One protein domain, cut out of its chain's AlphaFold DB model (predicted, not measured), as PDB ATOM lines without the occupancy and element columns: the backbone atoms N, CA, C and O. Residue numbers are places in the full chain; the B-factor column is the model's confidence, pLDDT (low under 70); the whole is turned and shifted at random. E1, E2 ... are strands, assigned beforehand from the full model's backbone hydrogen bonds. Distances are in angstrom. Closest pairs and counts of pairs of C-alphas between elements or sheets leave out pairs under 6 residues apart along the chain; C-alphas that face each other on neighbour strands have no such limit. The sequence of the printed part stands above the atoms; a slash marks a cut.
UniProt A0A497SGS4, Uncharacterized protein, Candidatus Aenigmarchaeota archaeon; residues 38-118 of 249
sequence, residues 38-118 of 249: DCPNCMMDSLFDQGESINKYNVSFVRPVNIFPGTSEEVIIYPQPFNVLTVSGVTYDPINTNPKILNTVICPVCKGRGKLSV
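Overview. This is residues 38 to 118 of the 249 residues of an uncharacterized protein of Candidatus Aenigmarchaeota archaeon (UniProt A0A497SGS4). With little regular structure, this domain has two small two-stranded hairpins, E1-E2 and E3-E4, apart from each other, and a loop that sticks out at residues 86 to 96. Of 81 printed residues, 18 lie in five named strands, E1 to E5; there is no named helix, and the class is all strand. Both sheets are antiparallel. The whole is only just compact, close to loose: radius of gyration of the C-alphas 13.6 A, spans 39 by 30 by 19 A.

Arrangement. Look first at the hairpin of E1, residues 42 to 44, and E2, residues 53 to 57: N 43 and O 56 are within hydrogen-bond range, 3.0 A. In the hairpin of E3, residues 65 to 67, and E4, residues 75 to 77, see N 67 and O 75, 2.9 A. E5, residues 115 to 118, pairs with no named strand; its closest C-alphas to E2 are Lys 115 and Ser 53, 7.7 A.

Along the chain. Find C-alpha 42 at (53.040, 2.675, 5.414), where E1 begins. E2 runs 9.4 A; E5 runs 10.2 A to C-alpha 118 at (42.562, 8.744, 18.596).

Size, cuts and confidence. The printed part has no cut. The link E4 to E5 is long, 37 residues. Residues 46 to 51 and 82 to 105 have pLDDT under 70.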
ATOM      1  N   ASP A  38      48.937   0.820  14.443       90.94
ATOM      2  CA  ASP A  38      49.930   0.979  13.388       90.94
ATOM      3  C   ASP A  38      49.234   1.349  12.072       90.94
ATOM      4  O   ASP A  38      48.149   0.855  11.755       90.94
ATOM      5  N   CYS A  39      49.826   2.257  11.298       91.81
ATOM      6  CA  CYS A  39      49.252   2.673  10.026       91.81
ATOM      7  C   CYS A  39      49.423   1.547   8.998       91.81
ATOM      8  O   CYS A  39      50.550   1.289   8.577       91.81
ATOM      9  N   PRO A  40      48.345   0.922   8.487       91.44
ATOM     10  CA  PRO A  40      48.486  -0.163   7.519       91.44
ATOM     11  C   PRO A  40      49.054   0.332   6.180       91.44
ATOM     12  O   PRO A  40      49.608  -0.451   5.415       91.44
ATOM     13  N   ASN A  41      48.941   1.637   5.905       89.88
ATOM     14  CA  ASN A  41      49.293   2.252   4.631       89.88
ATOM     15  C   ASN A  41      50.800   2.473   4.425       89.88
ATOM     16  O   ASN A  41      51.242   2.648   3.289       89.88
ATOM     17  N   CYS A  42      51.594   2.496   5.493       87.06
ATOM     18  CA  CYS A  42      53.040   2.675   5.414       87.06
ATOM     19  C   CYS A  42      53.773   1.579   6.175       87.06
ATOM     20  O   CYS A  42      53.244   0.991   7.111       87.06
ATOM     21  N   MET A  43      55.007   1.302   5.769       83.00
ATOM     22  CA  MET A  43      55.897   0.515   6.613       83.00
ATOM     23  C   MET A  43      56.402   1.390   7.765       83.00
ATOM     24  O   MET A  43      56.773   2.551   7.556       83.00
ATOM     25  N   MET A  44      56.408   0.827   8.971       82.94
ATOM     26  CA  MET A  44      57.115   1.392  10.120       82.94
ATOM     27  C   MET A  44      58.541   0.854  10.153       82.94
ATOM     28  O   MET A  44      58.787  -0.270   9.708       82.94
ATOM     29  N   ASP A  45      59.466   1.633  10.703       74.25
ATOM     30  CA  ASP A  45      60.767   1.100  11.089       74.25
ATOM     31  C   ASP A  45      60.649   0.391  12.444       74.25
ATOM     32  O   ASP A  45      60.247   1.004  13.435       74.25
ATOM     33  N   SER A  46      60.994  -0.894  12.502       68.25
ATOM     34  CA  SER A  46      61.017  -1.653  13.757       68.25
ATOM     35  C   SER A  46      62.289  -1.428  14.581       68.25
ATOM     36  O   SER A  46      62.391  -1.973  15.676       68.25
ATOM     37  N   LEU A  47      63.272  -0.675  14.070       67.75
ATOM     38  CA  LEU A  47      64.507  -0.329  14.786       67.75
ATOM     39  C   LEU A  47      64.343   0.876  15.726       67.75
ATOM     40  O   LEU A  47      65.203   1.101  16.575       67.75
ATOM     41  N   PHE A  48      63.256   1.641  15.594       62.53
ATOM     42  CA  PHE A  48      62.941   2.764  16.476       62.53
ATOM     43  C   PHE A  48      61.718   2.424  17.333       62.53
ATOM     44  O   PHE A  48      60.626   2.243  16.797       62.53
ATOM     45  N   ASP A  49      61.857   2.429  18.665       55.88
ATOM     46  CA  ASP A  49      60.769   2.111  19.617       55.88
ATOM     47  C   ASP A  49      59.496   2.959  19.410       55.88
ATOM     48  O   ASP A  49      58.372   2.541  19.709       55.88
ATOM     49  N   GLN A  50      59.650   4.165  18.857       60.22
ATOM     50  CA  GLN A  50      58.532   5.061  18.564       60.22
ATOM     51  C   GLN A  50      57.729   4.633  17.321       60.22
ATOM     52  O   GLN A  50      56.544   4.961  17.233       60.22
ATOM     53  N   GLY A  51      58.285   3.787  16.445       63.66
ATOM     54  CA  GLY A  51      57.611   3.220  15.272       63.66
ATOM     55  C   GLY A  51      57.298   4.260  14.200       63.66
ATOM     56  O   GLY A  51      56.167   4.332  13.725       63.66
ATOM     57  N   GLU A  52      58.271   5.103  13.853       77.19
ATOM     58  CA  GLU A  52      58.092   6.119  12.814       77.19
ATOM     59  C   GLU A  52      57.903   5.491  11.420       77.19
ATOM     60  O   GLU A  52      58.342   4.375  11.128       77.19
ATOM     61  N   SER A  53      57.223   6.217  10.531       81.62
ATOM     62  CA  SER A  53      57.015   5.787   9.145       81.62
ATOM     63  C   SER A  53      58.309   5.950   8.352       81.62
ATOM     64  O   SER A  53      58.723   7.084   8.109       81.62
ATOM     65  N   ILE A  54      58.834   4.865   7.768       83.25
ATOM     66  CA  ILE A  54      59.890   4.963   6.735       83.25
ATOM     67  C   ILE A  54      59.382   5.569   5.418       83.25
ATOM     68  O   ILE A  54      60.078   5.567   4.406       83.25
ATOM     69  N   ASN A  55      58.143   6.071   5.412       80.75
ATOM     70  CA  ASN A  55      57.545   6.835   4.326       80.75
ATOM     71  C   ASN A  55      57.545   6.087   2.984       80.75
ATOM     72  O   ASN A  55      57.587   6.665   1.900       80.75
ATOM     73  N   LYS A  56      57.415   4.764   3.087       81.44
ATOM     74  CA  LYS A  56      57.288   3.834   1.977       81.44
ATOM     75  C   LYS A  56      55.945   3.122   2.082       81.44
ATOM     76  O   LYS A  56      55.588   2.614   3.148       81.44
ATOM     77  N   TYR A  57      55.208   3.100   0.975       82.75
ATOM     78  CA  TYR A  57      53.917   2.427   0.887       82.75
ATOM     79  C   TYR A  57      54.044   0.937   1.225       82.75
ATOM     80  O   TYR A  57      54.948   0.256   0.732       82.75
ATOM     81  N   ASN A  58      53.127   0.433   2.048       84.75
ATOM     82  CA  ASN A  58      53.052  -0.989   2.351       84.75
ATOM     83  C   ASN A  58      52.308  -1.719   1.224       84.75
ATOM     84  O   ASN A  58      51.081  -1.741   1.187       84.75
ATOM     85  N   VAL A  59      53.052  -2.344   0.308       81.81
ATOM     86  CA  VAL A  59      52.475  -3.083  -0.833       81.81
ATOM     87  C   VAL A  59      51.593  -4.270  -0.425       81.81
ATOM     88  O   VAL A  59      50.762  -4.699  -1.218       81.81
ATOM     89  N   SER A  60      51.721  -4.768   0.809       84.81
ATOM     90  CA  SER A  60      50.861  -5.824   1.360       84.81
ATOM     91  C   SER A  60      49.464  -5.316   1.747       84.81
ATOM     92  O   SER A  60      48.547  -6.115   1.942       84.81
ATOM     93  N   PHE A  61      49.268  -3.997   1.853       85.25
ATOM     94  CA  PHE A  61      47.979  -3.383   2.161       85.25
ATOM     95  C   PHE A  61      47.114  -3.282   0.898       85.25
ATOM     96  O   PHE A  61      47.042  -2.254   0.230       85.25
ATOM     97  N   VAL A  62      46.474  -4.399   0.550       84.50
ATOM     98  CA  VAL A  62      45.679  -4.561  -0.688       84.50
ATOM     99  C   VAL A  62      44.162  -4.547  -0.472       84.50
ATOM    100  O   VAL A  62      43.400  -4.649  -1.429       84.50
ATOM    101  N   ARG A  63      43.696  -4.450   0.778       87.38
ATOM    102  CA  ARG A  63      42.271  -4.429   1.150       87.38
ATOM    103  C   ARG A  63      42.038  -3.413   2.265       87.38
ATOM    104  O   ARG A  63      42.965  -3.196   3.041       87.38
ATOM    105  N   PRO A  64      40.833  -2.828   2.384       91.75
ATOM    106  CA  PRO A  64      40.517  -1.952   3.501       91.75
ATOM    107  C   PRO A  64      40.709  -2.670   4.840       91.75
ATOM    108  O   PRO A  64      40.320  -3.830   4.984       91.75
ATOM    109  N   VAL A  65      41.307  -1.981   5.809       93.25
ATOM    110  CA  VAL A  65      41.515  -2.485   7.172       93.25
ATOM    111  C   VAL A  65      40.704  -1.637   8.134       93.25
ATOM    112  O   VAL A  65      40.694  -0.410   8.048       93.25
ATOM    113  N   ASN A  66      40.025  -2.322   9.046       92.81
ATOM    114  CA  ASN A  66      39.293  -1.702  10.130       92.81
ATOM    115  C   ASN A  66      40.249  -1.379  11.286       92.81
ATOM    116  O   ASN A  66      40.959  -2.270  11.757       92.81
ATOM    117  N   ILE A  67      40.281  -0.123  11.722       93.19
ATOM    118  CA  ILE A  67      41.149   0.352  12.801       93.19
ATOM    119  C   ILE A  67      40.287   0.767  13.990       93.19
ATOM    120  O   ILE A  67      39.229   1.361  13.821       93.19
ATOM    121  N   PHE A  68      40.762   0.430  15.192       91.12
ATOM    122  CA  PHE A  68      40.015   0.519  16.453       91.12
ATOM    123  C   PHE A  68      38.689  -0.282  16.445       91.12
ATOM    124  O   PHE A  68      37.653   0.250  16.852       91.12
ATOM    125  N   PRO A  69      38.697  -1.561  16.001       92.00
ATOM    126  CA  PRO A  69      37.483  -2.368  15.894       92.00
ATOM    127  C   PRO A  69      36.801  -2.554  17.255       92.00
ATOM    128  O   PRO A  69      37.455  -2.873  18.252       92.00
ATOM    129  N   GLY A  70      35.480  -2.384  17.294       87.81
ATOM    130  CA  GLY A  70      34.669  -2.485  18.508       87.81
ATOM    131  C   GLY A  70      34.733  -1.259  19.427       87.81
ATOM    132  O   GLY A  70      34.292  -1.344  20.574       87.81
ATOM    133  N   THR A  71      35.269  -0.129  18.955       88.38
ATOM    134  CA  THR A  71      35.272   1.156  19.679       88.38
ATOM    135  C   THR A  71      34.298   2.159  19.046       88.38
ATOM    136  O   THR A  71      33.802   1.940  17.944       88.38
ATOM    137  N   SER A  72      34.023   3.285  19.717       85.00
ATOM    138  CA  SER A  72      33.289   4.411  19.107       85.00
ATOM    139  C   SER A  72      34.059   5.098  17.974       85.00
ATOM    140  O   SER A  72      33.454   5.775  17.148       85.00
ATOM    141  N   GLU A  73      35.377   4.894  17.928       89.38
ATOM    142  CA  GLU A  73      36.327   5.543  17.022       89.38
ATOM    143  C   GLU A  73      36.727   4.623  15.857       89.38
ATOM    144  O   GLU A  73      37.808   4.760  15.283       89.38
ATOM    145  N   GLU A  74      35.882   3.640  15.544       91.81
ATOM    146  CA  GLU A  74      36.125   2.642  14.508       91.81
ATOM    147  C   GLU A  74      36.186   3.292  13.112       91.81
ATOM    148  O   GLU A  74      35.233   3.931  12.658       91.81
ATOM    149  N   VAL A  75      37.317   3.137  12.414       91.25
ATOM    150  CA  VAL A  75      37.564   3.760  11.102       91.25
ATOM    151  C   VAL A  75      38.096   2.738  10.103       91.25
ATOM    152  O   VAL A  75      39.159   2.143  10.287       91.25
ATOM    153  N   ILE A  76      37.397   2.608   8.973       92.56
ATOM    154  CA  ILE A  76      37.855   1.822   7.823       92.56
ATOM    155  C   ILE A  76      38.851   2.654   7.013       92.56
ATOM    156  O   ILE A  76      38.490   3.667   6.409       92.56
ATOM    157  N   ILE A  77      40.100   2.196   6.953       90.81
ATOM    158  CA  ILE A  77      41.144   2.799   6.124       90.81
ATOM    159  C   ILE A  77      41.267   2.032   4.816       90.81
ATOM    160  O   ILE A  77      41.408   0.811   4.803       90.81
ATOM    161  N   TYR A  78      41.253   2.775   3.713       88.88
ATOM    162  CA  TYR A  78      41.455   2.259   2.365       88.88
ATOM    163  C   TYR A  78      42.934   2.371   1.961       88.88
ATOM    164  O   TYR A  78      43.597   3.328   2.368       88.88
ATOM    165  N   PRO A  79      43.454   1.445   1.136       86.19
ATOM    166  CA  PRO A  79      44.765   1.577   0.503       86.19
ATOM    167  C   PRO A  79      44.937   2.910  -0.236       86.19
ATOM    168  O   PRO A  79      44.107   3.281  -1.069       86.19
ATOM    169  N   GLN A  80      46.004   3.647   0.077       84.00
ATOM    170  CA  GLN A  80      46.362   4.940  -0.517       84.00
ATOM    171  C   GLN A  80      47.844   4.919  -0.936       84.00
ATOM    172  O   GLN A  80      48.720   5.207  -0.109       84.00
ATOM    173  N   PRO A  81      48.154   4.562  -2.197       74.44
ATOM    174  CA  PRO A  81      49.529   4.430  -2.658       74.44
ATOM    175  C   PRO A  81      50.290   5.756  -2.571       74.44
ATOM    176  O   PRO A  81      49.785   6.817  -2.934       74.44
ATOM    177  N   PHE A  82      51.539   5.683  -2.111       69.94
ATOM    178  CA  PHE A  82      52.453   6.819  -2.147       69.94
ATOM    179  C   PHE A  82      52.922   6.991  -3.586       69.94
ATOM    180  O   PHE A  82      53.632   6.124  -4.091       69.94
ATOM    181  N   ASN A  83      52.521   8.095  -4.210       61.34
ATOM    182  CA  ASN A  83      53.087   8.657  -5.433       61.34
ATOM    183  C   ASN A  83      53.779   7.664  -6.388       61.34
ATOM    184  O   ASN A  83      54.997   7.718  -6.586       61.34
ATOM    185  N   VAL A  84      53.015   6.734  -6.967       50.97
ATOM    186  CA  VAL A  84      53.580   5.775  -7.921       50.97
ATOM    187  C   VAL A  84      53.909   6.531  -9.202       50.97
ATOM    188  O   VAL A  84      53.021   6.827 -10.001       50.97
ATOM    189  N   LEU A  85      55.195   6.840  -9.395       45.16
ATOM    190  CA  LEU A  85      55.727   7.204 -10.705       45.16
ATOM    191  C   LEU A  85      55.281   6.125 -11.692       45.16
ATOM    192  O   LEU A  85      55.570   4.945 -11.497       45.16
ATOM    193  N   THR A  86      54.537   6.533 -12.716       44.59
ATOM    194  CA  THR A  86      53.925   5.630 -13.690       44.59
ATOM    195  C   THR A  86      54.987   4.794 -14.390       44.59
ATOM    196  O   THR A  86      55.647   5.268 -15.314       44.59
ATOM    197  N   VAL A  87      55.111   3.527 -13.988       46.44
ATOM    198  CA  VAL A  87      55.717   2.499 -14.834       46.44
ATOM    199  C   VAL A  87      54.711   2.230 -15.950       46.44
ATOM    200  O   VAL A  87      53.577   1.822 -15.695       46.44
ATOM    201  N   SER A  88      55.092   2.570 -17.177       44.22
ATOM    202  CA  SER A  88      54.190   2.674 -18.323       44.22
ATOM    203  C   SER A  88      53.434   1.371 -18.613       44.22
ATOM    204  O   SER A  88      54.062   0.339 -18.831       44.22
ATOM    205  N   GLY A  89      52.098   1.437 -18.711       48.38
ATOM    206  CA  GLY A  89      51.292   0.386 -19.354       48.38
ATOM    207  C   GLY A  89      50.074  -0.153 -18.597       48.38
ATOM    208  O   GLY A  89      49.358  -0.966 -19.170       48.38
ATOM    209  N   VAL A  90      49.799   0.275 -17.357       49.34
ATOM    210  CA  VAL A  90      48.640  -0.218 -16.581       49.34
ATOM    211  C   VAL A  90      47.597   0.882 -16.377       49.34
ATOM    212  O   VAL A  90      47.887   1.926 -15.796       49.34
ATOM    213  N   THR A  91      46.374   0.637 -16.850       40.00
ATOM    214  CA  THR A  91      45.219   1.534 -16.687       40.00
ATOM    215  C   THR A  91      44.590   1.382 -15.298       40.00
ATOM    216  O   THR A  91      44.515   0.281 -14.757       40.00
ATOM    217  N   TYR A  92      44.114   2.490 -14.730       47.00
ATOM    218  CA  TYR A  92      43.611   2.615 -13.354       47.00
ATOM    219  C   TYR A  92      42.201   3.260 -13.454       47.00
ATOM    220  O   TYR A  92      42.054   4.242 -14.181       47.00
ATOM    221  N   ASP A  93      41.154   2.683 -12.845       43.34
ATOM    222  CA  ASP A  93      39.723   2.952 -13.175       43.34
ATOM    223  C   ASP A  93      38.914   3.582 -12.010       43.34
ATOM    224  O   ASP A  93      38.697   2.856 -11.060       43.34
ATOM    225  N   PRO A  94      38.459   4.859 -12.036       40.56
ATOM    226  CA  PRO A  94      37.665   5.624 -11.039       40.56
ATOM    227  C   PRO A  94      37.278   5.079  -9.635       40.56
ATOM    228  O   PRO A  94      37.378   5.798  -8.637       40.56
ATOM    229  N   ILE A  95      36.743   3.859  -9.571       46.53
ATOM    230  CA  ILE A  95      36.177   3.150  -8.402       46.53
ATOM    231  C   ILE A  95      36.992   1.873  -8.058       46.53
ATOM    232  O   ILE A  95      36.952   1.368  -6.940       46.53
ATOM    233  N   ASN A  96      37.840   1.449  -8.995       43.91
ATOM    234  CA  ASN A  96      39.169   0.846  -8.848       43.91
ATOM    235  C   ASN A  96      40.272   1.952  -8.872       43.91
ATOM    236  O   ASN A  96      41.334   1.813  -9.490       43.91
ATOM    237  N   THR A  97      39.959   3.105  -8.257       47.81
ATOM    238  CA  THR A  97      40.795   4.289  -7.931       47.81
ATOM    239  C   THR A  97      39.996   5.154  -6.912       47.81
ATOM    240  O   THR A  97      39.145   4.595  -6.229       47.81
ATOM    241  N   ASN A  98      40.179   6.456  -6.630       46.62
ATOM    242  CA  ASN A  98      41.027   7.527  -7.174       46.62
ATOM    243  C   ASN A  98      41.760   8.283  -6.062       46.62
ATOM    244  O   ASN A  98      41.169   9.168  -5.433       46.62
ATOM    245  N   PRO A  99      43.065   8.035  -5.864       44.81
ATOM    246  CA  PRO A  99      43.896   9.027  -5.241       44.81
ATOM    247  C   PRO A  99      44.364  10.005  -6.318       44.81
ATOM    248  O   PRO A  99      45.092   9.640  -7.246       44.81
ATOM    249  N   LYS A 100      44.035  11.287  -6.109       44.47
ATOM    250  CA  LYS A 100      44.879  12.385  -6.595       44.47
ATOM    251  C   LYS A 100      46.330  11.970  -6.373       44.47
ATOM    252  O   LYS A 100      46.674  11.610  -5.248       44.47
ATOM    253  N   ILE A 101      47.144  12.033  -7.425       45.97
ATOM    254  CA  ILE A 101      48.582  11.760  -7.361       45.97
ATOM    255  C   ILE A 101      49.200  12.820  -6.446       45.97
ATOM    256  O   ILE A 101      49.560  13.923  -6.857       45.97
ATOM    257  N   LEU A 102      49.213  12.509  -5.154       46.34
ATOM    258  CA  LEU A 102      49.859  13.303  -4.138       46.34
ATOM    259  C   LEU A 102      51.347  13.040  -4.310       46.34
ATOM    260  O   LEU A 102      51.828  11.972  -3.938       46.34
ATOM    261  N   ASN A 103      52.060  14.032  -4.853       52.34
ATOM    262  CA  ASN A 103      53.525  14.112  -4.883       52.34
ATOM    263  C   ASN A 103      54.094  14.278  -3.455       52.34
ATOM    264  O   ASN A 103      54.855  15.198  -3.161       52.34
ATOM    265  N   THR A 104      53.671  13.416  -2.532       55.03
ATOM    266  CA  THR A 104      54.008  13.442  -1.117       55.03
ATOM    267  C   THR A 104      54.929  12.277  -0.807       55.03
ATOM    268  O   THR A 104      54.521  11.119  -0.837       55.03
ATOM    269  N   VAL A 105      56.160  12.611  -0.423       68.12
ATOM    270  CA  VAL A 105      57.090  11.675   0.227       68.12
ATOM    271  C   VAL A 105      56.487  11.144   1.539       68.12
ATOM    272  O   VAL A 105      56.807  10.055   1.978       68.12
ATOM    273  N   ILE A 106      55.576  11.896   2.159       80.75
ATOM    274  CA  ILE A 106      54.967  11.595   3.458       80.75
ATOM    275  C   ILE A 106      53.682  10.766   3.287       80.75
ATOM    276  O   ILE A 106      52.880  11.040   2.396       80.75
ATOM    277  N   CYS A 107      53.447   9.804   4.189       85.69
ATOM    278  CA  CYS A 107      52.227   8.989   4.194       85.69
ATOM    279  C   CYS A 107      50.940   9.841   4.212       85.69
ATOM    280  O   CYS A 107      50.754  10.597   5.169       85.69
ATOM    281  N   PRO A 108      49.996   9.673   3.261       84.94
ATOM    282  CA  PRO A 108      48.753  10.450   3.252       84.94
ATOM    283  C   PRO A 108      47.818  10.111   4.427       84.94
ATOM    284  O   PRO A 108      46.996  10.938   4.810       84.94
ATOM    285  N   VAL A 109      47.965   8.919   5.019       88.69
ATOM    286  CA  VAL A 109      47.117   8.420   6.113       88.69
ATOM    287  C   VAL A 109      47.634   8.882   7.483       88.69
ATOM    288  O   VAL A 109      46.966   9.659   8.159       88.69
ATOM    289  N   CYS A 110      48.843   8.473   7.892       89.50
ATOM    290  CA  CYS A 110      49.405   8.833   9.208       89.50
ATOM    291  C   CYS A 110      50.267  10.107   9.214       89.50
ATOM    292  O   CYS A 110      50.840  10.450  10.248       89.50
ATOM    293  N   LYS A 111      50.406  10.804   8.077       88.06
ATOM    294  CA  LYS A 111      51.228  12.025   7.933       88.06
ATOM    295  C   LYS A 111      52.682  11.836   8.398       88.06
ATOM    296  O   LYS A 111      53.271  12.731   8.989       88.06
ATOM    297  N   GLY A 112      53.241  10.651   8.139       85.69
ATOM    298  CA  GLY A 112      54.622  10.292   8.483       85.69
ATOM    299  C   GLY A 112      54.834   9.789   9.915       85.69
ATOM    300  O   GLY A 112      55.942   9.399  10.251       85.69
ATOM    301  N   ARG A 113      53.790   9.721  10.752       87.69
ATOM    302  CA  ARG A 113      53.921   9.298  12.160       87.69
ATOM    303  C   ARG A 113      54.120   7.796  12.375       87.69
ATOM    304  O   ARG A 113      54.375   7.391  13.498       87.69
ATOM    305  N   GLY A 114      53.911   6.969  11.349       88.88
ATOM    306  CA  GLY A 114      53.901   5.499  11.445       88.88
ATOM    307  C   GLY A 114      52.670   4.937  12.165       88.88
ATOM    308  O   GLY A 114      52.054   3.999  11.674       88.88
ATOM    309  N   LYS A 115      52.219   5.597  13.233       90.69
ATOM    310  CA  LYS A 115      51.031   5.249  14.019       90.69
ATOM    311  C   LYS A 115      49.884   6.237  13.816       90.69
ATOM    312  O   LYS A 115      50.070   7.411  13.485       90.69
ATOM    313  N   LEU A 116      48.680   5.735  14.039       90.88
ATOM    314  CA  LEU A 116      47.431   6.474  14.129       90.88
ATOM    315  C   LEU A 116      47.002   6.497  15.593       90.88
ATOM    316  O   LEU A 116      47.135   5.496  16.294       90.88
ATOM    317  N   SER A 117      46.504   7.639  16.052       92.19
ATOM    318  CA  SER A 117      46.086   7.836  17.438       92.19
ATOM    319  C   SER A 117      44.754   8.563  17.488       92.19
ATOM    320  O   SER A 117      44.642   9.645  16.900       92.19
ATOM    321  N   VAL A 118      43.795   8.031  18.237       92.75
ATOM    322  CA  VAL A 118      42.562   8.744  18.596       92.75
ATOM    323  C   VAL A 118      42.515   8.893  20.111       92.75
ATOM    324  O   VAL A 118      42.925   7.994  20.841       92.75
TER     325      VAL A 118